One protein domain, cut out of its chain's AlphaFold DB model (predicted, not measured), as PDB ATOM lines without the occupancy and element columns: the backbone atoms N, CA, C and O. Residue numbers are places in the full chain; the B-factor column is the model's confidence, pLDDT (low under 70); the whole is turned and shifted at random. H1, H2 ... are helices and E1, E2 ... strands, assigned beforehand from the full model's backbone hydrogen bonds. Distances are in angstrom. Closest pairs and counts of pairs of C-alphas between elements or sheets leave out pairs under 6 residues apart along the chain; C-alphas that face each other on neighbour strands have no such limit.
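AT A GLANCE: This is residues 89 to 283 of the 284 residues of an uncharacterized protein of Omnitrophica bacterium GWA2_52_8 (UniProt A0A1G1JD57). Look first for one broad, twisted wall of eleven antiparallel strands, E1 to E11, laid side by side in chain order and gently curved, with the long helix H2 lying across one face over E6 to E10. The other face is bare, E1 to E3 reach past the end of H2, and the short H1 only grazes the sheet. You have 195 printed residues with eleven named strands and then two named helices along the chain; the class is mostly strand. The whole is only just compact, close to loose, with a radius of gyration of the C-alphas of 19.6 A and spans of 57 by 46 by 34 A.

HOW THE PARTS SIT: Start at the edge strand E1, residues 92 to 99, whose N 94 is 2.9 A from O 109 of E2, residues 103 to 111. Next come E3, residues 117 to 125, with N 106 and O 122 at 2.8 A, and E4, residues 132 to 140, with N 121 and O 136 at 2.8 A. E5, residues 146 to 161, has O 152 at 2.8 A from N 135, and E6, residues 164 to 178, has O 175 at 2.8 A from N 151. For E7, residues 183 to 192, look at N 172 and O 188, 2.8 A; for E8, residues 199 to 209, at N 187 and O 205, 2.9 A. E9, residues 217 to 226, follows with N 204 and O 222 at 2.8 A, then E10, residues 232 to 241, with N 223 and O 236 at 2.8 A. The other edge strand is E11, residues 244 to 253, where N 237 and O 250 are 2.8 A apart; it bends by 72 degrees at residue 247. Each successive pair is a hairpin with its N and O atoms within hydrogen-bond range, and the eleven form a meander, each strand the antiparallel neighbour of the one before. Now find H2, residues 264 to 282, on one face of this sheet, two layers in all, at a height over the sheet of 9.0 A. It runs across the strands, at 78 degrees to E6 on the local plane, and lies over E6, E9 and E10 and, only just, over E7 and E8 with 3 C-alphas on each. Its closest C-alphas to E8 are those of Trp 204 and Met 274, 6.8 A, and to E5 those of Val 152 and Ala 281, 5.8 A. H1, residues 254 to 257, only grazes the sheet; its closest C-alphas to E10 are those of Val 233 and Val 254, 5.4 A. H1 and H2 are apart. In H2 every O i to N i+4 pair is within hydrogen-bond range; H1 is too short for one, and its single O i to N i+3 pair is not within range.

IN THESE COORDINATES: Find C-alpha 92 at (217.017, 197.008, 215.097), where E1 begins. E5, the longest strand, runs 47.4 A from C-alpha 146 at (200.102, 194.905, 206.278) to C-alpha 161 at (231.307, 202.879, 171.522), and E6 returns over 42.9 A. E7 measures 29.8 A, E8 30.5 A, E9 28.4 A and E10 28.2 A. H2 covers 26.3 A and ends at C-alpha 282, (217.485, 201.936, 194.688).

THE WHOLE: The two C-alphas farthest apart are those of Arg 143 and Arg 255, 57.4 A. The printed part, residues 89 to 283, has no cut, and no link is long. The mean pLDDT of the printed part is 86.9; it is under 70 at residues 89 and 101, 127 to 129, 210 to 215 and 277 to 283, of which 277 to 282 belong to H2.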
ATOM      1  N   GLU A  89     214.869 206.077 211.781       65.50
ATOM      2  CA  GLU A  89     215.911 205.053 211.728       65.50
ATOM      3  C   GLU A  89     215.418 203.772 212.419       65.50
ATOM      4  O   GLU A  89     214.732 203.841 213.447       65.50
ATOM      5  N   PRO A  90     215.731 202.589 211.864       73.31
ATOM      6  CA  PRO A  90     215.367 201.338 212.504       73.31
ATOM      7  C   PRO A  90     216.093 201.201 213.843       73.31
ATOM      8  O   PRO A  90     217.299 201.407 213.946       73.31
ATOM      9  N   VAL A  91     215.354 200.792 214.872       85.31
ATOM     10  CA  VAL A  91     215.897 200.505 216.209       85.31
ATOM     11  C   VAL A  91     216.647 199.170 216.216       85.31
ATOM     12  O   VAL A  91     217.539 198.956 217.034       85.31
ATOM     13  N   ALA A  92     216.306 198.264 215.297       81.94
ATOM     14  CA  ALA A  92     217.017 197.008 215.097       81.94
ATOM     15  C   ALA A  92     216.961 196.572 213.628       81.94
ATOM     16  O   ALA A  92     215.897 196.629 213.005       81.94
ATOM     17  N   GLN A  93     218.082 196.069 213.106       87.12
ATOM     18  CA  GLN A  93     218.187 195.506 211.761       87.12
ATOM     19  C   GLN A  93     218.832 194.120 211.821       87.12
ATOM     20  O   GLN A  93     219.948 193.967 212.311       87.12
ATOM     21  N   ASN A  94     218.142 193.117 211.278       87.00
ATOM     22  CA  ASN A  94     218.655 191.755 211.144       87.00
ATOM     23  C   ASN A  94     218.773 191.416 209.663       87.00
ATOM     24  O   ASN A  94     217.763 191.458 208.967       87.00
ATOM     25  N   CYS A  95     219.966 191.054 209.194       88.81
ATOM     26  CA  CYS A  95     220.225 190.747 207.789       88.81
ATOM     27  C   CYS A  95     220.841 189.360 207.611       88.81
ATOM     28  O   CYS A  95     221.654 188.923 208.423       88.81
ATOM     29  N   SER A  96     220.497 188.701 206.509       87.00
ATOM     30  CA  SER A  96     221.112 187.462 206.045       87.00
ATOM     31  C   SER A  96     221.584 187.602 204.599       87.00
ATOM     32  O   SER A  96     220.796 187.890 203.696       87.00
ATOM     33  N   GLU A  97     222.888 187.401 204.445       86.38
ATOM     34  CA  GLU A  97     223.671 187.220 203.222       86.38
ATOM     35  C   GLU A  97     223.576 185.824 202.600       86.38
ATOM     36  O   GLU A  97     224.011 184.886 203.269       86.38
ATOM     37  N   LYS A  98     223.105 185.633 201.364       82.12
ATOM     38  CA  LYS A  98     223.425 184.413 200.610       82.12
ATOM     39  C   LYS A  98     224.036 184.772 199.266       82.12
ATOM     40  O   LYS A  98     223.362 185.298 198.384       82.12
ATOM     41  N   GLU A  99     225.301 184.419 199.107       80.31
ATOM     42  CA  GLU A  99     226.046 184.613 197.872       80.31
ATOM     43  C   GLU A  99     226.271 183.272 197.170       80.31
ATOM     44  O   GLU A  99     226.636 182.262 197.778       80.31
ATOM     45  N   SER A 100     226.019 183.265 195.870       76.31
ATOM     46  CA  SER A 100     226.495 182.256 194.933       76.31
ATOM     47  C   SER A 100     227.266 182.972 193.825       76.31
ATOM     48  O   SER A 100     227.100 184.176 193.651       76.31
ATOM     49  N   ASN A 101     228.075 182.249 193.048       68.12
ATOM     50  CA  ASN A 101     228.955 182.846 192.031       68.12
ATOM     51  C   ASN A 101     228.250 183.784 191.022       68.12
ATOM     52  O   ASN A 101     228.923 184.579 190.373       68.12
ATOM     53  N   GLU A 102     226.927 183.679 190.854       71.12
ATOM     54  CA  GLU A 102     226.162 184.398 189.822       71.12
ATOM     55  C   GLU A 102     224.919 185.133 190.358       71.12
ATOM     56  O   GLU A 102     224.327 185.947 189.642       71.12
ATOM     57  N   GLU A 103     224.526 184.868 191.607       75.00
ATOM     58  CA  GLU A 103     223.332 185.431 192.238       75.00
ATOM     59  C   GLU A 103     223.624 185.777 193.698       75.00
ATOM     60  O   GLU A 103     224.056 184.922 194.480       75.00
ATOM     61  N   ILE A 104     223.352 187.030 194.061       79.25
ATOM     62  CA  ILE A 104     223.412 187.514 195.441       79.25
ATOM     63  C   ILE A 104     221.981 187.737 195.904       79.25
ATOM     64  O   ILE A 104     221.245 188.504 195.281       79.25
ATOM     65  N   THR A 105     221.600 187.081 196.997       83.94
ATOM     66  CA  THR A 105     220.341 187.336 197.696       83.94
ATOM     67  C   THR A 105     220.636 187.901 199.075       83.94
ATOM     68  O   THR A 105     221.301 187.255 199.884       83.94
ATOM     69  N   LYS A 106     220.118 189.091 199.362       86.56
ATOM     70  CA  LYS A 106     220.194 189.722 200.678       86.56
ATOM     71  C   LYS A 106     218.793 189.917 201.220       86.56
ATOM     72  O   LYS A 106     217.975 190.565 200.581       86.56
ATOM     73  N   SER A 107     218.543 189.412 202.418       86.81
ATOM     74  CA  SER A 107     217.265 189.607 203.102       86.81
ATOM     75  C   SER A 107     217.499 190.309 204.422       86.81
ATOM     76  O   SER A 107     218.392 189.919 205.169       86.81
ATOM     77  N   CYS A 108     216.702 191.319 204.736       87.44
ATOM     78  CA  CYS A 108     216.788 192.019 206.008       87.44
ATOM     79  C   CYS A 108     215.409 192.305 206.591       87.44
ATOM     80  O   CYS A 108     214.417 192.421 205.873       87.44
ATOM     81  N   ARG A 109     215.370 192.468 207.911       88.75
ATOM     82  CA  ARG A 109     214.226 192.972 208.664       88.75
ATOM     83  C   ARG A 109     214.657 194.172 209.495       88.75
ATOM     84  O   ARG A 109     215.534 194.040 210.346       88.75
ATOM     85  N   ASN A 110     213.993 195.295 209.271       87.44
ATOM     86  CA  ASN A 110     214.142 196.550 209.991       87.44
ATOM     87  C   ASN A 110     212.949 196.700 210.942       87.44
ATOM     88  O   ASN A 110     211.809 196.636 210.494       87.44
ATOM     89  N   ASN A 111     213.184 196.885 212.238       86.62
ATOM     90  CA  ASN A 111     212.127 197.133 213.225       86.62
ATOM     91  C   ASN A 111     212.213 198.578 213.717       86.62
ATOM     92  O   ASN A 111     213.308 199.065 214.010       86.62
ATOM     93  N   TYR A 112     211.068 199.238 213.844       86.88
ATOM     94  CA  TYR A 112     210.966 200.636 214.256       86.88
ATOM     95  C   TYR A 112     210.426 200.760 215.685       86.88
ATOM     96  O   TYR A 112     209.841 199.829 216.245       86.88
ATOM     97  N   SER A 113     210.642 201.924 216.298       85.38
ATOM     98  CA  SER A 113     210.271 202.206 217.693       85.38
ATOM     99  C   SER A 113     208.763 202.191 217.954       85.38
ATOM    100  O   SER A 113     208.340 201.958 219.083       85.38
ATOM    101  N   ASP A 114     207.950 202.408 216.922       85.50
ATOM    102  CA  ASP A 114     206.487 202.367 216.978       85.50
ATOM    103  C   ASP A 114     205.913 200.937 216.891       85.50
ATOM    104  O   ASP A 114     204.696 200.748 216.893       85.50
ATOM    105  N   GLY A 115     206.781 199.921 216.820       83.69
ATOM    106  CA  GLY A 115     206.400 198.519 216.667       83.69
ATOM    107  C   GLY A 115     206.055 198.117 215.230       83.69
ATOM    108  O   GLY A 115     205.653 196.972 215.012       83.69
ATOM    109  N   SER A 116     206.201 199.023 214.258       88.94
ATOM    110  CA  SER A 116     206.172 198.686 212.836       88.94
ATOM    111  C   SER A 116     207.473 198.000 212.416       88.94
ATOM    112  O   SER A 116     208.500 198.065 213.103       88.94
ATOM    113  N   TYR A 117     207.444 197.313 211.279       86.94
ATOM    114  CA  TYR A 117     208.648 196.738 210.695       86.94
ATOM    115  C   TYR A 117     208.558 196.668 209.178       86.94
ATOM    116  O   TYR A 117     207.482 196.610 208.580       86.94
ATOM    117  N   GLU A 118     209.726 196.639 208.558       88.75
ATOM    118  CA  GLU A 118     209.901 196.428 207.133       88.75
ATOM    119  C   GLU A 118     210.783 195.207 206.919       88.75
ATOM    120  O   GLU A 118     211.755 194.978 207.641       88.75
ATOM    121  N   THR A 119     210.443 194.400 205.925       87.06
ATOM    122  CA  THR A 119     211.327 193.350 205.424       87.06
ATOM    123  C   THR A 119     211.670 193.668 203.988       87.06
ATOM    124  O   THR A 119     210.753 193.927 203.206       87.06
ATOM    125  N   PHE A 120     212.945 193.597 203.629       87.06
ATOM    126  CA  PHE A 120     213.355 193.682 202.237       87.06
ATOM    127  C   PHE A 120     214.120 192.435 201.811       87.06
ATOM    128  O   PHE A 120     214.877 191.851 202.586       87.06
ATOM    129  N   GLU A 121     213.910 192.038 200.566       86.38
ATOM    130  CA  GLU A 121     214.663 191.011 199.865       86.38
ATOM    131  C   GLU A 121     215.230 191.633 198.597       86.38
ATOM    132  O   GLU A 121     214.499 192.184 197.778       86.38
ATOM    133  N   GLU A 122     216.536 191.542 198.431       86.50
ATOM    134  CA  GLU A 122     217.237 191.987 197.247       86.50
ATOM    135  C   GLU A 122     217.856 190.791 196.542       86.50
ATOM    136  O   GLU A 122     218.568 190.003 197.158       86.50
ATOM    137  N   ARG A 123     217.623 190.695 195.237       85.25
ATOM    138  CA  ARG A 123     218.260 189.737 194.342       85.25
ATOM    139  C   ARG A 123     219.048 190.485 193.285       85.25
ATOM    140  O   ARG A 123     218.530 191.400 192.640       85.25
ATOM    141  N   ARG A 124     220.301 190.094 193.089       83.19
ATOM    142  CA  ARG A 124     221.162 190.615 192.024       83.19
ATOM    143  C   ARG A 124     221.573 189.474 191.119       83.19
ATOM    144  O   ARG A 124     222.136 188.494 191.592       83.19
ATOM    145  N   GLU A 125     221.336 189.650 189.828       80.12
ATOM    146  CA  GLU A 125     221.800 188.752 188.777       80.12
ATOM    147  C   GLU A 125     222.803 189.530 187.922       80.12
ATOM    148  O   GLU A 125     222.463 190.528 187.276       80.12
ATOM    149  N   THR A 126     224.060 189.097 187.934       72.50
ATOM    150  CA  THR A 126     225.133 189.707 187.131       72.50
ATOM    151  C   THR A 126     225.415 188.926 185.848       72.50
ATOM    152  O   THR A 126     226.218 189.366 185.025       72.50
ATOM    153  N   ARG A 127     224.741 187.785 185.649       64.25
ATOM    154  CA  ARG A 127     224.927 186.906 184.494       64.25
ATOM    155  C   ARG A 127     224.339 187.508 183.212       64.25
ATOM    156  O   ARG A 127     223.187 187.936 183.166       64.25
ATOM    157  N   GLY A 128     225.128 187.463 182.135       63.91
ATOM    158  CA  GLY A 128     224.748 187.929 180.797       63.91
ATOM    159  C   GLY A 128     225.096 189.396 180.517       63.91
ATOM    160  O   GLY A 128     225.769 190.073 181.292       63.91
ATOM    161  N   ASP A 129     224.632 189.911 179.377       67.88
ATOM    162  CA  ASP A 129     225.018 191.248 178.898       67.88
ATOM    163  C   ASP A 129     224.366 192.404 179.667       67.88
ATOM    164  O   ASP A 129     224.747 193.564 179.494       67.88
ATOM    165  N   ASN A 130     223.383 192.118 180.525       75.06
ATOM    166  CA  ASN A 130     222.590 193.131 181.212       75.06
ATOM    167  C   ASN A 130     222.378 192.742 182.682       75.06
ATOM    168  O   ASN A 130     221.541 191.876 182.949       75.06
ATOM    169  N   PRO A 131     223.084 193.391 183.624       79.50
ATOM    170  CA  PRO A 131     222.844 193.261 185.054       79.50
ATOM    171  C   PRO A 131     221.384 193.552 185.397       79.50
ATOM    172  O   PRO A 131     220.776 194.487 184.854       79.50
ATOM    173  N   LYS A 132     220.842 192.766 186.328       86.12
ATOM    174  CA  LYS A 132     219.498 192.944 186.874       86.12
ATOM    175  C   LYS A 132     219.566 193.008 188.391       86.12
ATOM    176  O   LYS A 132     220.312 192.266 189.028       86.12
ATOM    177  N   ARG A 133     218.751 193.879 188.969       86.12
ATOM    178  CA  ARG A 133     218.529 193.966 190.411       86.12
ATOM    179  C   ARG A 133     217.032 193.953 190.654       86.12
ATOM    180  O   ARG A 133     216.290 194.633 189.952       86.12
ATOM    181  N   GLN A 134     216.592 193.179 191.625       87.31
ATOM    182  CA  GLN A 134     215.215 193.164 192.081       87.31
ATOM    183  C   GLN A 134     215.212 193.374 193.585       87.31
ATOM    184  O   GLN A 134     215.929 192.680 194.293       87.31
ATOM    185  N   THR A 135     214.398 194.305 194.061       87.25
ATOM    186  CA  THR A 135     214.208 194.561 195.487       87.25
ATOM    187  C   THR A 135     212.725 194.453 195.794       87.25
ATOM    188  O   THR A 135     211.910 195.095 195.138       87.25
ATOM    189  N   ILE A 136     212.357 193.629 196.767       87.00
ATOM    190  CA  ILE A 136     210.986 193.461 197.241       87.00
ATOM    191  C   ILE A 136     210.949 193.921 198.687       87.00
ATOM    192  O   ILE A 136     211.650 193.369 199.524       87.00
ATOM    193  N   ILE A 137     210.120 194.912 198.977       88.44
ATOM    194  CA  ILE A 137     209.930 195.504 200.294       88.44
ATOM    195  C   ILE A 137     208.504 195.197 200.734       88.44
ATOM    196  O   ILE A 137     207.554 195.407 199.981       88.44
ATOM    197  N   PHE A 138     208.347 194.729 201.963       88.62
ATOM    198  CA  PHE A 138     207.061 194.642 202.637       88.62
ATOM    199  C   PHE A 138     207.106 195.525 203.873       88.62
ATOM    200  O   PHE A 138     208.027 195.395 204.679       88.62
ATOM    201  N   LYS A 139     206.096 196.376 204.040       88.31
ATOM    202  CA  LYS A 139     205.905 197.183 205.243       88.31
ATOM    203  C   LYS A 139     204.700 196.695 206.024       88.31
ATOM    204  O   LYS A 139     203.618 196.511 205.462       88.31
ATOM    205  N   TYR A 140     204.888 196.571 207.330       89.38
ATOM    206  CA  TYR A 140     203.862 196.220 208.296       89.38
ATOM    207  C   TYR A 140     203.821 197.287 209.387       89.38
ATOM    208  O   TYR A 140     204.859 197.743 209.860       89.38
ATOM    209  N   GLY A 141     202.625 197.703 209.787       89.94
ATOM    210  CA  GLY A 141     202.408 198.522 210.970       89.94
ATOM    211  C   GLY A 141     202.530 197.698 212.251       89.94
ATOM    212  O   GLY A 141     202.804 196.495 212.228       89.94
ATOM    213  N   ALA A 142     202.264 198.343 213.386       84.50
ATOM    214  CA  ALA A 142     202.156 197.641 214.660       84.50
ATOM    215  C   ALA A 142     201.124 196.497 214.569       84.50
ATOM    216  O   ALA A 142     200.088 196.630 213.904       84.50
ATOM    217  N   ARG A 143     201.400 195.385 215.268       88.25
ATOM    218  CA  ARG A 143     200.563 194.166 215.300       88.25
ATOM    219  C   ARG A 143     200.420 193.452 213.946       88.25
ATOM    220  O   ARG A 143     199.350 192.934 213.646       88.25
ATOM    221  N   ASP A 144     201.473 193.458 213.131       86.31
ATOM    222  CA  ASP A 144     201.531 192.741 211.844       86.31
ATOM    223  C   ASP A 144     200.477 193.194 210.813       86.31
ATOM    224  O   ASP A 144     200.133 192.462 209.887       86.31
ATOM    225  N   SER A 145     199.970 194.425 210.942       89.06
ATOM    226  CA  SER A 145     199.036 194.993 209.965       89.06
ATOM    227  C   SER A 145     199.771 195.333 208.669       89.06
ATOM    228  O   SER A 145     200.609 196.230 208.646       89.06
ATOM    229  N   PHE A 146     199.488 194.623 207.578       87.69
ATOM    230  CA  PHE A 146     200.102 194.905 206.278       87.69
ATOM    231  C   PHE A 146     199.813 196.344 205.826       87.69
ATOM    232  O   PHE A 146     198.682 196.809 205.931       87.69
ATOM    233  N   LYS A 147     200.832 197.051 205.319       88.44
ATOM    234  CA  LYS A 147     200.707 198.432 204.820       88.44
ATOM    235  C   LYS A 147     200.936 198.544 203.330       88.44
ATOM    236  O   LYS A 147     200.112 199.127 202.629       88.44
ATOM    237  N   PHE A 148     202.037 197.992 202.842       87.88
ATOM    238  CA  PHE A 148     202.260 197.883 201.408       87.88
ATOM    239  C   PHE A 148     203.320 196.835 201.082       87.88
ATOM    240  O   PHE A 148     204.147 196.458 201.916       87.88
ATOM    241  N   ARG A 149     203.310 196.413 199.821       88.25
ATOM    242  CA  ARG A 149     204.375 195.666 199.160       88.25
ATOM    243  C   ARG A 149     204.884 196.519 198.012       88.25
ATOM    244  O   ARG A 149     204.086 196.954 197.193       88.25
ATOM    245  N   GLN A 150     206.186 196.725 197.920       88.88
ATOM    246  CA  GLN A 150     206.812 197.409 196.798       88.88
ATOM    247  C   GLN A 150     207.846 196.485 196.170       88.88
ATOM    248  O   GLN A 150     208.721 195.967 196.846       88.88
ATOM    249  N   GLU A 151     207.751 196.278 194.868       86.94
ATOM    250  CA  GLU A 151     208.723 195.531 194.090       86.94
ATOM    251  C   GLU A 151     209.375 196.468 193.088       86.94
ATOM    252  O   GLU A 151     208.699 197.070 192.262       86.94
ATOM    253  N   VAL A 152     210.692 196.572 193.139       87.06
ATOM    254  CA  VAL A 152     211.497 197.350 192.210       87.06
ATOM    255  C   VAL A 152     212.314 196.389 191.374       87.06
ATOM    256  O   VAL A 152     213.062 195.579 191.911       87.06
ATOM    257  N   ARG A 153     212.222 196.509 190.054       87.38
ATOM    258  CA  ARG A 153     213.083 195.793 189.112       87.38
ATOM    259  C   ARG A 153     213.914 196.798 188.340       87.38
ATOM    260  O   ARG A 153     213.365 197.664 187.670       87.38
ATOM    261  N   GLN A 154     215.227 196.659 188.419       88.88
ATOM    262  CA  GLN A 154     216.193 197.421 187.649       88.88
ATOM    263  C   GLN A 154     216.858 196.510 186.619       88.88
ATOM    264  O   GLN A 154     217.296 195.403 186.938       88.88
ATOM    265  N   LYS A 155     216.981 196.998 185.387       88.94
ATOM    266  CA  LYS A 155     217.788 196.376 184.336       88.94
ATOM    267  C   LYS A 155     218.701 197.425 183.725       88.94
ATOM    268  O   LYS A 155     218.226 198.469 183.283       88.94
ATOM    269  N   THR A 156     219.985 197.111 183.619       88.88
ATOM    270  CA  THR A 156     220.960 197.992 182.968       88.88
ATOM    271  C   THR A 156     221.307 197.449 181.592       88.88
ATOM    272  O   THR A 156     221.782 196.325 181.458       88.88
ATOM    273  N   GLY A 157     221.039 198.253 180.566       88.94
ATOM    274  CA  GLY A 157     221.364 197.984 179.173       88.94
ATOM    275  C   GLY A 157     222.735 198.532 178.797       88.94
ATOM    276  O   GLY A 157     223.002 199.713 179.029       88.94
ATOM    277  N   TYR A 158     223.571 197.725 178.147       90.56
ATOM    278  CA  TYR A 158     224.866 198.162 177.614       90.56
ATOM    279  C   TYR A 158     224.872 198.233 176.082       90.56
ATOM    280  O   TYR A 158     224.072 197.586 175.409       90.56
ATOM    281  N   GLY A 159     225.765 199.055 175.540       89.62
ATOM    282  CA  GLY A 159     226.113 199.128 174.123       89.62
ATOM    283  C   GLY A 159     227.622 199.311 173.962       89.62
ATOM    284  O   GLY A 159     228.341 199.361 174.959       89.62
ATOM    285  N   TYR A 160     228.095 199.425 172.723       89.62
ATOM    286  CA  TYR A 160     229.514 199.627 172.423       89.62
ATOM    287  C   TYR A 160     229.744 200.977 171.750       89.62
ATOM    288  O   TYR A 160     228.984 201.373 170.868       89.62
ATOM    289  N   TYR A 161     230.797 201.673 172.167       92.50
ATOM    290  CA  TYR A 161     231.307 202.879 171.522       92.50
ATOM    291  C   TYR A 161     232.827 202.874 171.647       92.50
ATOM    292  O   TYR A 161     233.333 202.642 172.742       92.50
ATOM    293  N   ASP A 162     233.537 203.068 170.535       92.56
ATOM    294  CA  ASP A 162     234.994 202.895 170.444       92.56
ATOM    295  C   ASP A 162     235.482 201.561 171.041       92.56
ATOM    296  O   ASP A 162     236.460 201.505 171.777       92.56
ATOM    297  N   TYR A 163     234.767 200.467 170.740       91.81
ATOM    298  CA  TYR A 163     235.021 199.105 171.248       91.81
ATOM    299  C   TYR A 163     234.905 198.933 172.774       91.81
ATOM    300  O   TYR A 163     235.066 197.825 173.283       91.81
ATOM    301  N   GLU A 164     234.539 199.981 173.508       92.38
ATOM    302  CA  GLU A 164     234.284 199.923 174.941       92.38
ATOM    303  C   GLU A 164     232.803 199.672 175.224       92.38
ATOM    304  O   GLU A 164     231.912 200.312 174.655       92.38
ATOM    305  N   ARG A 165     232.531 198.760 176.161       89.94
ATOM    306  CA  ARG A 165     231.180 198.511 176.664       89.94
ATOM    307  C   ARG A 165     230.755 199.671 177.567       89.94
ATOM    308  O   ARG A 165     231.293 199.844 178.659       89.94
ATOM    309  N   LYS A 166     229.750 200.437 177.143       92.31
ATOM    310  CA  LYS A 166     229.224 201.607 177.862       92.31
ATOM    311  C   LYS A 166     227.745 201.445 178.186       92.31
ATOM    312  O   LYS A 166     226.998 200.764 177.482       92.31
ATOM    313  N   LYS A 167     227.314 202.056 179.290       91.75
ATOM    314  CA  LYS A 167     225.916 202.037 179.726       91.75
ATOM    315  C   LYS A 167     225.062 202.798 178.709       91.75
ATOM    316  O   LYS A 167     225.297 203.976 178.471       91.75
ATOM    317  N   ARG A 168     224.086 202.114 178.113       94.69
ATOM    318  CA  ARG A 168     223.161 202.661 177.108       94.69
ATOM    319  C   ARG A 168     221.847 203.096 177.734       94.69
ATOM    320  O   ARG A 168     221.301 204.124 177.349       94.69
ATOM    321  N   ALA A 169     221.334 202.301 178.669       94.12
ATOM    322  CA  ALA A 169     220.058 202.573 179.305       94.12
ATOM    323  C   ALA A 169     219.952 201.956 180.703       94.12
ATOM    324  O   ALA A 169     220.606 200.958 180.996       94.12
ATOM    325  N   GLU A 170     219.082 202.516 181.535       92.94
ATOM    326  CA  GLU A 170     218.629 201.925 182.793       92.94
ATOM    327  C   GLU A 170     217.107 201.938 182.836       92.94
ATOM    328  O   GLU A 170     216.478 202.971 182.615       92.94
ATOM    329  N   PHE A 171     216.529 200.777 183.117       91.50
ATOM    330  CA  PHE A 171     215.093 200.576 183.224       91.50
ATOM    331  C   PHE A 171     214.764 200.289 184.678       91.50
ATOM    332  O   PHE A 171     215.354 199.377 185.252       91.50
ATOM    333  N   PHE A 172     213.817 201.028 185.237       89.75
ATOM    334  CA  PHE A 172     213.259 200.800 186.563       89.75
ATOM    335  C   PHE A 172     211.763 200.538 186.417       89.75
ATOM    336  O   PHE A 172     211.061 201.296 185.753       89.75
ATOM    337  N   ASP A 173     211.283 199.462 187.020       89.12
ATOM    338  CA  ASP A 173     209.875 199.082 187.053       89.12
ATOM    339  C   ASP A 173     209.490 198.835 188.508       89.12
ATOM    340  O   ASP A 173     209.884 197.828 189.104       89.12
ATOM    341  N   THR A 174     208.775 199.795 189.082       89.06
ATOM    342  CA  THR A 174     208.310 199.770 190.463       89.06
ATOM    343  C   THR A 174     206.835 199.412 190.483       89.06
ATOM    344  O   THR A 174     206.019 200.093 189.871       89.06
ATOM    345  N   VAL A 175     206.481 198.348 191.195       89.25
ATOM    346  CA  VAL A 175     205.104 197.906 191.413       89.25
ATOM    347  C   VAL A 175     204.813 197.985 192.903       89.25
ATOM    348  O   VAL A 175     205.415 197.256 193.688       89.25
ATOM    349  N   THR A 176     203.879 198.844 193.286       89.00
ATOM    350  CA  THR A 176     203.453 199.032 194.672       89.00
ATOM    351  C   THR A 176     202.027 198.534 194.836       89.00
ATOM    352  O   THR A 176     201.126 199.012 194.155       89.00
ATOM    353  N   THR A 177     201.820 197.589 195.744       89.12
ATOM    354  CA  THR A 177     200.507 197.113 196.181       89.12
ATOM    355  C   THR A 177     200.218 197.677 197.565       89.12
ATOM    356  O   THR A 177     200.986 197.438 198.498       89.12
ATOM    357  N   THR A 178     199.136 198.431 197.703       87.94
ATOM    358  CA  THR A 178     198.710 199.063 198.959       87.94
ATOM    359  C   THR A 178     197.828 198.131 199.799       87.94
ATOM    360  O   THR A 178     197.388 197.081 199.331       87.94
ATOM    361  N   GLU A 179     197.581 198.503 201.059       87.94
ATOM    362  CA  GLU A 179     196.746 197.757 202.024       87.94
ATOM    363  C   GLU A 179     195.329 197.450 201.502       87.94
ATOM    364  O   GLU A 179     194.783 196.388 201.782       87.94
ATOM    365  N   ASP A 180     194.759 198.345 200.697       86.75
ATOM    366  CA  ASP A 180     193.440 198.209 200.064       86.75
ATOM    367  C   ASP A 180     193.450 197.382 198.761       86.75
ATOM    368  O   ASP A 180     192.421 197.251 198.099       86.75
ATOM    369  N   GLY A 181     194.600 196.817 198.381       84.88
ATOM    370  CA  GLY A 181     194.757 196.003 197.175       84.88
ATOM    371  C   GLY A 181     194.927 196.803 195.883       84.88
ATOM    372  O   GLY A 181     195.023 196.201 194.811       84.88
ATOM    373  N   ASN A 182     195.003 198.137 195.945       86.38
ATOM    374  CA  ASN A 182     195.327 198.941 194.769       86.38
ATOM    375  C   ASN A 182     196.775 198.702 194.329       86.38
ATOM    376  O   ASN A 182     197.672 198.471 195.141       86.38
ATOM    377  N   VAL A 183     197.005 198.747 193.016       87.38
ATOM    378  CA  VAL A 183     198.328 198.530 192.429       87.38
ATOM    379  C   VAL A 183     198.738 199.758 191.639       87.38
ATOM    380  O   VAL A 183     198.087 200.141 190.671       87.38
ATOM    381  N   ILE A 184     199.860 200.348 192.026       89.38
ATOM    382  CA  ILE A 184     200.510 201.444 191.318       89.38
ATOM    383  C   ILE A 184     201.729 200.865 190.610       89.38
ATOM    384  O   ILE A 184     202.520 200.150 191.224       89.38
ATOM    385  N   ARG A 185     201.897 201.162 189.321       89.94
ATOM    386  CA  ARG A 185     203.094 200.787 188.564       89.94
ATOM    387  C   ARG A 185     203.759 202.015 187.979       89.94
ATOM    388  O   ARG A 185     203.135 202.773 187.241       89.94
ATOM    389  N   GLU A 186     205.039 202.171 188.258       90.62
ATOM    390  CA  GLU A 186     205.858 203.270 187.774       90.62
ATOM    391  C   GLU A 186     207.015 202.710 186.957       90.62
ATOM    392  O   GLU A 186     207.789 201.883 187.433       90.62
ATOM    393  N   ILE A 187     207.125 203.151 185.708       91.38
ATOM    394  CA  ILE A 187     208.201 202.757 184.802       91.38
ATOM    395  C   ILE A 187     209.060 203.981 184.545       91.38
ATOM    396  O   ILE A 187     208.557 205.003 184.073       91.38
ATOM    397  N   MET A 188     210.355 203.864 184.818       92.94
ATOM    398  CA  MET A 188     211.341 204.876 184.468       92.94
ATOM    399  C   MET A 188     212.408 204.325 183.544       92.94
ATOM    400  O   MET A 188     212.875 203.199 183.706       92.94
ATOM    401  N   ILE A 189     212.805 205.144 182.579       94.12
ATOM    402  CA  ILE A 189     213.822 204.796 181.596       94.12
ATOM    403  C   ILE A 189     214.797 205.956 181.489       94.12
ATOM    404  O   ILE A 189     214.404 207.064 181.125       94.12
ATOM    405  N   PHE A 190     216.062 205.679 181.776       95.12
ATOM    406  CA  PHE A 190     217.177 206.562 181.471       95.12
ATOM    407  C   PHE A 190     217.859 206.024 180.226       95.12
ATOM    408  O   PHE A 190     218.255 204.865 180.198       95.12
ATOM    409  N   GLU A 191     218.020 206.855 179.209       96.94
ATOM    410  CA  GLU A 191     218.869 206.572 178.056       96.94
ATOM    411  C   GLU A 191     220.092 207.477 178.113       96.94
ATOM    412  O   GLU A 191     219.991 208.638 178.518       96.94
ATOM    413  N   TYR A 192     221.233 206.972 177.655       96.88
ATOM    414  CA  TYR A 192     222.509 207.677 177.686       96.88
ATOM    415  C   TYR A 192     223.101 207.810 176.286       96.88
ATOM    416  O   TYR A 192     222.994 206.910 175.448       96.88
ATOM    417  N   HIS A 193     223.771 208.931 176.044       97.00
ATOM    418  CA  HIS A 193     224.660 209.095 174.901       97.00
ATOM    419  C   HIS A 193     225.890 208.215 175.112       97.00
ATOM    420  O   HIS A 193     226.625 208.418 176.075       97.00
ATOM    421  N   LEU A 194     226.135 207.241 174.232       95.25
ATOM    422  CA  LEU A 194     227.244 206.293 174.416       95.25
ATOM    423  C   LEU A 194     228.614 206.985 174.413       95.25
ATOM    424  O   LEU A 194     229.482 206.617 175.199       95.25
ATOM    425  N   ALA A 195     228.790 208.009 173.572       94.06
ATOM    426  CA  ALA A 195     230.044 208.748 173.465       94.06
ATOM    427  C   ALA A 195     230.403 209.482 174.768       94.06
ATOM    428  O   ALA A 195     231.539 209.401 175.234       94.06
ATOM    429  N   THR A 196     229.433 210.172 175.378       95.50
ATOM    430  CA  THR A 196     229.677 211.072 176.521       95.50
ATOM    431  C   THR A 196     229.254 210.499 177.871       95.50
ATOM    432  O   THR A 196     229.590 211.069 178.907       95.50
ATOM    433  N   GLY A 197     228.479 209.412 177.887       94.12
ATOM    434  CA  GLY A 197     227.853 208.851 179.088       94.12
ATOM    435  C   GLY A 197     226.780 209.748 179.715       94.12
ATOM    436  O   GLY A 197     226.217 209.390 180.750       94.12
ATOM    437  N   LYS A 198     226.486 210.912 179.121       95.94
ATOM    438  CA  LYS A 198     225.470 211.840 179.623       95.94
ATOM    439  C   LYS A 198     224.075 211.324 179.314       95.94
ATOM    440  O   LYS A 198     223.864 210.610 178.334       95.94
ATOM    441  N   ILE A 199     223.116 211.706 180.151       95.38
ATOM    442  CA  ILE A 199     221.707 211.386 179.934       95.38
ATOM    443  C   ILE A 199     221.272 212.008 178.607       95.38
ATOM    444  O   ILE A 199     221.485 213.190 178.369       95.38
ATOM    445  N   LYS A 200     220.669 211.186 177.757       97.38
ATOM    446  CA  LYS A 200     220.022 211.558 176.500       97.38
ATOM    447  C   LYS A 200     218.533 211.793 176.710       97.38
ATOM    448  O   LYS A 200     217.962 212.723 176.144       97.38
ATOM    449  N   LYS A 201     217.888 210.933 177.498       97.31
ATOM    450  CA  LYS A 201     216.445 210.961 177.726       97.31
ATOM    451  C   LYS A 201     216.108 210.354 179.080       97.31
ATOM    452  O   LYS A 201     216.706 209.355 179.470       97.31
ATOM    453  N   ILE A 202     215.139 210.946 179.765       96.12
ATOM    454  CA  ILE A 202     214.508 210.390 180.960       96.12
ATOM    455  C   ILE A 202     213.022 210.293 180.663       96.12
ATOM    456  O   ILE A 202     212.416 211.269 180.225       96.12
ATOM    457  N   THR A 203     212.442 209.120 180.871       96.06
ATOM    458  CA  THR A 203     210.995 208.909 180.774       96.06
ATOM    459  C   THR A 203     210.484 208.386 182.101       96.06
ATOM    460  O   THR A 203     211.104 207.492 182.665       96.06
ATOM    461  N   TRP A 204     209.352 208.898 182.568       94.75
ATOM    462  CA  TRP A 204     208.598 208.354 183.691       94.75
ATOM    463  C   TRP A 204     207.146 208.170 183.277       94.75
ATOM    464  O   TRP A 204     206.539 209.051 182.675       94.75
ATOM    465  N   THR A 205     206.589 207.004 183.575       92.56
ATOM    466  CA  THR A 205     205.188 206.692 183.305       92.56
ATOM    467  C   THR A 205     204.573 206.049 184.533       92.56
ATOM    468  O   THR A 205     205.125 205.080 185.051       92.56
ATOM    469  N   LYS A 206     203.427 206.567 184.974       92.31
ATOM    470  CA  LYS A 206     202.677 206.053 186.121       92.31
ATOM    471  C   LYS A 206     201.336 205.492 185.674       92.31
ATOM    472  O   LYS A 206     200.568 206.185 185.002       92.31
ATOM    473  N   TYR A 207     201.047 204.282 186.127       89.94
ATOM    474  CA  TYR A 207     199.772 203.602 185.977       89.94
ATOM    475  C   TYR A 207     199.164 203.327 187.347       89.94
ATOM    476  O   TYR A 207     199.878 202.900 188.254       89.94
ATOM    477  N   ASP A 208     197.848 203.483 187.458       87.56
ATOM    478  CA  ASP A 208     197.086 203.043 188.628       87.56
ATOM    479  C   ASP A 208     196.099 201.946 188.212       87.56
ATOM    480  O   ASP A 208     195.451 202.029 187.165       87.56
ATOM    481  N   ARG A 209     195.964 200.925 189.055       80.06
ATOM    482  CA  ARG A 209     194.954 199.870 188.977       80.06
ATOM    483  C   ARG A 209     194.204 199.825 190.304       80.06
ATOM    484  O   ARG A 209     194.831 199.813 191.363       80.06
ATOM    485  N   ILE A 210     192.877 199.770 190.230       66.31
ATOM    486  CA  ILE A 210     192.005 199.744 191.407       66.31
ATOM    487  C   ILE A 210     191.538 198.304 191.650       66.31
ATOM    488  O   ILE A 210     190.786 197.756 190.846       66.31
ATOM    489  N   GLY A 211     191.997 197.681 192.737       64.50
ATOM    490  CA  GLY A 211     191.662 196.297 193.100       64.50
ATOM    491  C   GLY A 211     191.797 195.280 191.949       64.50
ATOM    492  O   GLY A 211     192.784 195.255 191.205       64.50
ATOM    493  N   ASP A 212     190.769 194.446 191.770       59.38
ATOM    494  CA  ASP A 212     190.787 193.322 190.826       59.38
ATOM    495  C   ASP A 212     190.602 193.714 189.351       59.38
ATOM    496  O   ASP A 212     190.704 192.855 188.474       59.38
ATOM    497  N   THR A 213     190.405 194.994 189.012       60.28
ATOM    498  CA  THR A 213     190.147 195.397 187.618       60.28
ATOM    499  C   THR A 213     191.315 195.039 186.702       60.28
ATOM    500  O   THR A 213     192.442 195.439 186.963       60.28
ATOM    501  N   TYR A 214     191.073 194.348 185.589       61.47
ATOM    502  CA  TYR A 214     192.135 193.928 184.661       61.47
ATOM    503  C   TYR A 214     192.836 195.078 183.913       61.47
ATOM    504  O   TYR A 214     193.833 194.844 183.231       61.47
ATOM    505  N   PHE A 215     192.341 196.311 184.035       68.94
ATOM    506  CA  PHE A 215     192.851 197.470 183.309       68.94
ATOM    507  C   PHE A 215     193.721 198.350 184.211       68.94
ATOM    508  O   PHE A 215     193.292 198.787 185.276       68.94
ATOM    509  N   ALA A 216     194.948 198.617 183.765       80.69
ATOM    510  CA  ALA A 216     195.799 199.653 184.335       80.69
ATOM    511  C   ALA A 216     195.526 200.965 183.588       80.69
ATOM    512  O   ALA A 216     195.644 201.005 182.364       80.69
ATOM    513  N   ALA A 217     195.150 202.021 184.306       87.00
ATOM    514  CA  ALA A 217     194.900 203.331 183.720       87.00
ATOM    515  C   ALA A 217     196.188 204.155 183.729       87.00
ATOM    516  O   ALA A 217     196.797 204.343 184.786       87.00
ATOM    517  N   LEU A 218     196.591 204.675 182.568       89.75
ATOM    518  CA  LEU A 218     197.659 205.665 182.493       89.75
ATOM    519  C   LEU A 218     197.237 206.911 183.284       89.75
ATOM    520  O   LEU A 218     196.118 207.400 183.126       89.75
ATOM    521  N   LYS A 219     198.124 207.411 184.151       91.88
ATOM    522  CA  LYS A 219     197.877 208.600 184.982       91.88
ATOM    523  C   LYS A 219     198.818 209.744 184.669       91.88
ATOM    524  O   LYS A 219     198.371 210.884 184.595       91.88
ATOM    525  N   ASN A 220     200.105 209.453 184.504       92.62
ATOM    526  CA  ASN A 220     201.106 210.459 184.164       92.62
ATOM    527  C   ASN A 220     202.104 209.897 183.161       92.62
ATOM    528  O   ASN A 220     202.495 208.732 183.256       92.62
ATOM    529  N   HIS A 221     202.553 210.754 182.251       94.19
ATOM    530  CA  HIS A 221     203.669 210.478 181.363       94.19
ATOM    531  C   HIS A 221     204.559 211.713 181.272       94.19
ATOM    532  O   HIS A 221     204.089 212.801 180.946       94.19
ATOM    533  N   VAL A 222     205.843 211.545 181.572       95.75
ATOM    534  CA  VAL A 222     206.843 212.609 181.537       95.75
ATOM    535  C   VAL A 222     208.029 212.142 180.719       95.75
ATOM    536  O   VAL A 222     208.511 211.027 180.895       95.75
ATOM    537  N   MET A 223     208.515 213.007 179.838       97.00
ATOM    538  CA  MET A 223     209.692 212.772 179.020       97.00
ATOM    539  C   MET A 223     210.538 214.038 178.985       97.00
ATOM    540  O   MET A 223     210.052 215.084 178.566       97.00
ATOM    541  N   LEU A 224     211.807 213.935 179.374       97.50
ATOM    542  CA  LEU A 224     212.816 214.987 179.244       97.50
ATOM    543  C   LEU A 224     213.942 214.490 178.337       97.50
ATOM    544  O   LEU A 224     214.364 213.342 178.448       97.50
ATOM    545  N   THR A 225     214.431 215.336 177.435       98.12
ATOM    546  CA  THR A 225     215.482 214.995 176.462       98.12
ATOM    547  C   THR A 225     216.602 216.023 176.464       98.12
ATOM    548  O   THR A 225     216.362 217.212 176.687       98.12
ATOM    549  N   TYR A 226     217.812 215.555 176.171       97.94
ATOM    550  CA  TYR A 226     219.044 216.322 176.278       97.94
ATOM    551  C   TYR A 226     219.970 216.060 175.090       97.94
ATOM    552  O   TYR A 226     219.989 214.969 174.511       97.94
ATOM    553  N   ASP A 227     220.778 217.059 174.750       97.38
ATOM    554  CA  ASP A 227     221.853 216.917 173.771       97.38
ATOM    555  C   ASP A 227     223.057 216.151 174.357       97.38
ATOM    556  O   ASP A 227     223.093 215.791 175.535       97.38
ATOM    557  N   GLU A 228     224.078 215.902 173.537       96.81
ATOM    558  CA  GLU A 228     225.297 215.194 173.962       96.81
ATOM    559  C   GLU A 228     226.098 215.935 175.039       96.81
ATOM    560  O   GLU A 228     226.908 215.325 175.743       96.81
ATOM    561  N   LYS A 229     225.880 217.248 175.187       97.00
ATOM    562  CA  LYS A 229     226.491 218.088 176.220       97.00
ATOM    563  C   LYS A 229     225.676 218.073 177.517       97.00
ATOM    564  O   LYS A 229     226.205 218.518 178.538       97.00
ATOM    565  N   GLY A 230     224.478 217.489 177.517       94.88
ATOM    566  CA  GLY A 230     223.561 217.438 178.652       94.88
ATOM    567  C   GLY A 230     222.658 218.667 178.765       94.88
ATOM    568  O   GLY A 230     222.077 218.884 179.824       94.88
ATOM    569  N   ASN A 231     222.540 219.484 177.717       96.25
ATOM    570  CA  ASN A 231     221.620 220.618 177.716       96.25
ATOM    571  C   ASN A 231     220.198 220.150 177.379       96.25
ATOM    572  O   ASN A 231     220.045 219.307 176.490       96.25
ATOM    573  N   PRO A 232     219.157 220.718 178.011       97.00
ATOM    574  CA  PRO A 232     217.760 220.460 177.663       97.00
ATOM    575  C   PRO A 232     217.463 220.724 176.180       97.00
ATOM    576  O   PRO A 232     217.814 221.774 175.645       97.00
ATOM    577  N   VAL A 233     216.772 219.789 175.523       97.56
ATOM    578  CA  VAL A 233     216.362 219.893 174.107       97.56
ATOM    579  C   VAL A 233     214.847 219.955 173.972       97.56
ATOM    580  O   VAL A 233     214.311 220.789 173.241       97.56
ATOM    581  N   SER A 234     214.139 219.064 174.658       97.56
ATOM    582  CA  SER A 234     212.679 219.067 174.695       97.56
ATOM    583  C   SER A 234     212.161 218.321 175.909       97.56
ATOM    584  O   SER A 234     212.798 217.372 176.375       97.56
ATOM    585  N   GLY A 235     211.003 218.725 176.410       96.44
ATOM    586  CA  GLY A 235     210.351 218.033 177.501       96.44
ATOM    587  C   GLY A 235     208.841 218.161 177.447       96.44
ATOM    588  O   GLY A 235     208.302 219.117 176.887       96.44
ATOM    589  N   LYS A 236     208.173 217.153 177.998       96.00
ATOM    590  CA  LYS A 236     206.722 217.035 178.008       96.00
ATOM    591  C   LYS A 236     206.276 216.316 179.276       96.00
ATOM    592  O   LYS A 236     206.882 215.312 179.638       96.00
ATOM    593  N   ALA A 237     205.233 216.812 179.926       95.31
ATOM    594  CA  ALA A 237     204.563 216.164 181.043       95.31
ATOM    595  C   ALA A 237     203.051 216.224 180.828       95.31
ATOM    596  O   ALA A 237     202.483 217.299 180.640       95.31
ATOM    597  N   GLU A 238     202.402 215.068 180.856       94.69
ATOM    598  CA  GLU A 238     200.983 214.908 180.557       94.69
ATOM    599  C   GLU A 238     200.287 214.130 181.668       94.69
ATOM    600  O   GLU A 238     200.846 213.183 182.232       94.69
ATOM    601  N   LYS A 239     199.044 214.525 181.942       94.12
ATOM    602  CA  LYS A 239     198.153 213.860 182.889       94.12
ATOM    603  C   LYS A 239     197.014 213.190 182.140       94.12
ATOM    604  O   LYS A 239     196.477 213.734 181.173       94.12
ATOM    605  N   PHE A 240     196.620 212.024 182.628       91.94
ATOM    606  CA  PHE A 240     195.609 211.178 182.019       91.94
ATOM    607  C   PHE A 240     194.532 210.788 183.038       91.94
ATOM    608  O   PHE A 240     194.803 210.638 184.234       91.94
ATOM    609  N   LEU A 241     193.304 210.629 182.551       88.00
ATOM    610  CA  LEU A 241     192.181 210.024 183.261       88.00
ATOM    611  C   LEU A 241     191.571 208.988 182.321       88.00
ATOM    612  O   LEU A 241     191.263 209.313 181.183       88.00
ATOM    613  N   ASP A 242     191.472 207.741 182.772       81.75
ATOM    614  CA  ASP A 242     190.926 206.622 181.990       81.75
ATOM    615  C   ASP A 242     191.558 206.458 180.594       81.75
ATOM    616  O   ASP A 242     190.917 206.037 179.640       81.75
ATOM    617  N   ASN A 243     192.868 206.730 180.516       79.75
ATOM    618  CA  ASN A 243     193.710 206.732 179.309       79.75
ATOM    619  C   ASN A 243     193.494 207.903 178.342       79.75
ATOM    620  O   ASN A 243     194.265 208.034 177.390       79.75
ATOM    621  N   ASP A 244     192.561 208.804 178.629       87.75
ATOM    622  CA  ASP A 244     192.424 210.056 177.898       87.75
ATOM    623  C   ASP A 244     193.296 211.140 178.526       87.75
ATOM    624  O   ASP A 244     193.339 211.329 179.747       87.75
ATOM    625  N   ARG A 245     194.021 211.876 177.679       93.25
ATOM    626  CA  ARG A 245     194.823 213.007 178.141       93.25
ATOM    627  C   ARG A 245     193.893 214.108 178.636       93.25
ATOM    628  O   ARG A 245     193.131 214.677 177.858       93.25
ATOM    629  N   THR A 246     194.029 214.453 179.908       94.69
ATOM    630  CA  THR A 246     193.242 215.509 180.556       94.69
ATOM    631  C   THR A 246     194.006 216.812 180.701       94.69
ATOM    632  O   THR A 246     193.377 217.863 180.751       94.69
ATOM    633  N   ASP A 247     195.341 216.765 180.750       94.81
ATOM    634  CA  ASP A 247     196.152 217.966 180.938       94.81
ATOM    635  C   ASP A 247     197.558 217.839 180.332       94.81
ATOM    636  O   ASP A 247     198.103 216.737 180.196       94.81
ATOM    637  N   THR A 248     198.154 218.984 179.995       93.56
ATOM    638  CA  THR A 248     199.569 219.136 179.630       93.56
ATOM    639  C   THR A 248     200.231 220.038 180.665       93.56
ATOM    640  O   THR A 248     200.149 221.260 180.595       93.56
ATOM    641  N   LEU A 249     200.894 219.413 181.637       92.00
ATOM    642  CA  LEU A 249     201.503 220.081 182.790       92.00
ATOM    643  C   LEU A 249     202.772 220.852 182.407       92.00
ATOM    644  O   LEU A 249     203.138 221.829 183.052       92.00
ATOM    645  N   PHE A 250     203.470 220.376 181.379       92.19
ATOM    646  CA  PHE A 250     204.676 220.991 180.847       92.19
ATOM    647  C   PHE A 250     204.845 220.591 179.385       92.19
ATOM    648  O   PHE A 250     204.724 219.415 179.049       92.19
ATOM    649  N   GLU A 251     205.179 221.544 178.520       95.06
ATOM    650  CA  GLU A 251     205.642 221.249 177.170       95.06
ATOM    651  C   GLU A 251     206.609 222.333 176.699       95.06
ATOM    652  O   GLU A 251     206.289 223.521 176.712       95.06
ATOM    653  N   TRP A 252     207.794 221.925 176.262       96.50
ATOM    654  CA  TRP A 252     208.777 222.832 175.686       96.50
ATOM    655  C   TRP A 252     209.673 222.102 174.693       96.50
ATOM    656  O   TRP A 252     210.064 220.953 174.909       96.50
ATOM    657  N   ASN A 253     210.036 222.777 173.605       96.75
ATOM    658  CA  ASN A 253     210.993 222.268 172.634       96.75
ATOM    659  C   ASN A 253     211.889 223.398 172.126       96.75
ATOM    660  O   ASN A 253     211.389 224.392 171.604       96.75
ATOM    661  N   VAL A 254     213.211 223.227 172.197       96.56
ATOM    662  CA  VAL A 254     214.175 224.262 171.791       96.56
ATOM    663  C   VAL A 254     214.015 224.692 170.330       96.56
ATOM    664  O   VAL A 254     214.194 225.867 170.022       96.56
ATOM    665  N   ARG A 255     213.637 223.775 169.425       94.69
ATOM    666  CA  ARG A 255     213.453 224.076 167.996       94.69
ATOM    667  C   ARG A 255     212.200 224.906 167.733       94.69
ATOM    668  O   ARG A 255     212.197 225.695 166.797       94.69
ATOM    669  N   ARG A 256     211.146 224.705 168.528       95.75
ATOM    670  CA  ARG A 256     209.856 225.397 168.372       95.75
ATOM    671  C   ARG A 256     209.811 226.705 169.157       95.75
ATOM    672  O   ARG A 256     209.365 227.720 168.638       95.75
ATOM    673  N   ASP A 257     210.262 226.665 170.405       94.31
ATOM    674  CA  ASP A 257     210.019 227.715 171.396       94.31
ATOM    675  C   ASP A 257     211.280 228.542 171.709       94.31
ATOM    676  O   ASP A 257     211.181 229.627 172.290       94.31
ATOM    677  N   GLY A 258     212.462 228.046 171.327       92.62
ATOM    678  CA  GLY A 258     213.753 228.638 171.673       92.62
ATOM    679  C   GLY A 258     214.072 228.579 173.172       92.62
ATOM    680  O   GLY A 258     213.269 228.144 174.002       92.62
ATOM    681  N   MET A 259     215.265 229.055 173.542       91.62
ATOM    682  CA  MET A 259     215.710 229.079 174.946       91.62
ATOM    683  C   MET A 259     215.017 230.157 175.789       91.62
ATOM    684  O   MET A 259     214.926 230.012 177.000       91.62
ATOM    685  N   ASN A 260     214.468 231.209 175.177       89.44
ATOM    686  CA  ASN A 260     213.827 232.308 175.917       89.44
ATOM    687  C   ASN A 260     212.535 231.882 176.631       89.44
ATOM    688  O   ASN A 260     212.107 232.535 177.576       89.44
ATOM    689  N   ARG A 261     211.899 230.801 176.163       86.31
ATOM    690  CA  ARG A 261     210.696 230.216 176.774       86.31
ATOM    691  C   ARG A 261     211.008 229.023 177.676       86.31
ATOM    692  O   ARG A 261     210.088 228.416 178.218       86.31
ATOM    693  N   PHE A 262     212.285 228.669 177.815       92.25
ATOM    694  CA  PHE A 262     212.707 227.590 178.693       92.25
ATOM    695  C   PHE A 262     212.499 227.993 180.155       92.25
ATOM    696  O   PHE A 262     212.914 229.070 180.577       92.25
ATOM    697  N   GLN A 263     211.868 227.114 180.933       92.00
ATOM    698  CA  GLN A 263     211.626 227.314 182.361       92.00
ATOM    699  C   GLN A 263     212.535 226.372 183.168       92.00
ATOM    700  O   GLN A 263     212.155 225.222 183.412       92.00
ATOM    701  N   PRO A 264     213.741 226.818 183.571       90.94
ATOM    702  CA  PRO A 264     214.737 225.950 184.203       90.94
ATOM    703  C   PRO A 264     214.266 225.366 185.538       90.94
ATOM    704  O   PRO A 264     214.582 224.217 185.844       90.94
ATOM    705  N   ASP A 265     213.486 226.117 186.316       91.50
ATOM    706  CA  ASP A 265     213.007 225.658 187.622       91.50
ATOM    707  C   ASP A 265     211.986 224.528 187.487       91.50
ATOM    708  O   ASP A 265     212.096 223.513 188.172       91.50
ATOM    709  N   MET A 266     211.032 224.654 186.560       89.00
ATOM    710  CA  MET A 266     210.060 223.594 186.281       89.00
ATOM    711  C   MET A 266     210.743 222.352 185.700       89.00
ATOM    712  O   MET A 266     210.419 221.233 186.092       89.00
ATOM    713  N   TRP A 267     211.728 222.533 184.815       92.31
ATOM    714  CA  TRP A 267     212.540 221.428 184.306       92.31
ATOM    715  C   TRP A 267     213.232 220.664 185.443       92.31
ATOM    716  O   TRP A 267     213.076 219.450 185.564       92.31
ATOM    717  N   ARG A 268     213.927 221.386 186.333       90.94
ATOM    718  CA  ARG A 268     214.608 220.803 187.500       90.94
ATOM    719  C   ARG A 268     213.648 220.121 188.465       90.94
ATOM    720  O   ARG A 268     214.009 219.112 189.058       90.94
ATOM    721  N   GLN A 269     212.435 220.641 188.643       89.50
ATOM    722  CA  GLN A 269     211.421 219.981 189.470       89.50
ATOM    723  C   GLN A 269     211.067 218.595 188.919       89.50
ATOM    724  O   GLN A 269     211.040 217.633 189.686       89.50
ATOM    725  N   TRP A 270     210.870 218.474 187.603       89.69
ATOM    726  CA  TRP A 270     210.621 217.182 186.959       89.69
ATOM    727  C   TRP A 270     211.830 216.246 187.030       89.69
ATOM    728  O   TRP A 270     211.664 215.070 187.349       89.69
ATOM    729  N   GLU A 271     213.044 216.751 186.800       87.88
ATOM    730  CA  GLU A 271     214.277 215.968 186.974       87.88
ATOM    731  C   GLU A 271     214.407 215.422 188.394       87.88
ATOM    732  O   GLU A 271     214.600 214.221 188.579       87.88
ATOM    733  N   ASN A 272     214.257 216.293 189.392       85.81
ATOM    734  CA  ASN A 272     214.370 215.927 190.796       85.81
ATOM    735  C   ASN A 272     213.299 214.911 191.191       85.81
ATOM    736  O   ASN A 272     213.605 213.968 191.914       85.81
ATOM    737  N   LEU A 273     212.064 215.064 190.704       84.06
ATOM    738  CA  LEU A 273     211.002 214.088 190.935       84.06
ATOM    739  C   LEU A 273     211.403 212.711 190.388       84.06
ATOM    740  O   LEU A 273     211.350 211.723 191.119       84.06
ATOM    741  N   MET A 274     211.859 212.649 189.133       84.62
ATOM    742  CA  MET A 274     212.288 211.397 188.497       84.62
ATOM    743  C   MET A 274     213.495 210.770 189.198       84.62
ATOM    744  O   MET A 274     213.516 209.565 189.435       84.62
ATOM    745  N   GLN A 275     214.471 211.572 189.614       80.62
ATOM    746  CA  GLN A 275     215.623 211.080 190.369       80.62
ATOM    747  C   GLN A 275     215.244 210.588 191.771       80.62
ATOM    748  O   GLN A 275     215.755 209.561 192.210       80.62
ATOM    749  N   GLN A 276     214.328 211.264 192.472       75.25
ATOM    750  CA  GLN A 276     213.845 210.819 193.784       75.25
ATOM    751  C   GLN A 276     213.135 209.471 193.704       75.25
ATOM    752  O   GLN A 276     213.318 208.633 194.586       75.25
ATOM    753  N   MET A 277     212.363 209.230 192.643       69.81
ATOM    754  CA  MET A 277     211.735 207.930 192.422       69.81
ATOM    755  C   MET A 277     212.785 206.830 192.237       69.81
ATOM    756  O   MET A 277     212.620 205.743 192.784       69.81
ATOM    757  N   VAL A 278     213.903 207.116 191.559       64.50
ATOM    758  CA  VAL A 278     215.020 206.162 191.447       64.50
ATOM    759  C   VAL A 278     215.699 205.963 192.794       64.50
ATOM    760  O   VAL A 278     215.991 204.834 193.157       64.50
ATOM    761  N   GLY A 279     215.920 207.034 193.558       60.66
ATOM    762  CA  GLY A 279     216.489 206.952 194.904       60.66
ATOM    763  C   GLY A 279     215.658 206.061 195.829       60.66
ATOM    764  O   GLY A 279     216.219 205.236 196.537       60.66
ATOM    765  N   ARG A 280     214.323 206.148 195.754       56.31
ATOM    766  CA  ARG A 280     213.393 205.251 196.467       56.31
ATOM    767  C   ARG A 280     213.409 203.824 195.930       56.31
ATOM    768  O   ARG A 280     213.212 202.884 196.684       56.31
ATOM    769  N   ALA A 281     213.616 203.671 194.628       48.16
ATOM    770  CA  ALA A 281     213.717 202.378 193.972       48.16
ATOM    771  C   ALA A 281     215.055 201.668 194.288       48.16
ATOM    772  O   ALA A 281     215.121 200.444 194.336       48.16
ATOM    773  N   ALA A 282     216.125 202.433 194.507       42.91
ATOM    774  CA  ALA A 282     217.485 201.936 194.688       42.91
ATOM    775  C   ALA A 282     217.950 201.890 196.153       42.91
ATOM    776  O   ALA A 282     218.983 201.259 196.417       42.91
ATOM    777  N   ALA A 283     217.229 202.543 197.072       41.12
ATOM    778  CA  ALA A 283     217.493 202.491 198.505       41.12
ATOM    779  C   ALA A 283     217.215 201.072 199.049       41.12
ATOM    780  O   ALA A 283     216.172 200.504 198.721       41.12
TER     781      ALA A 283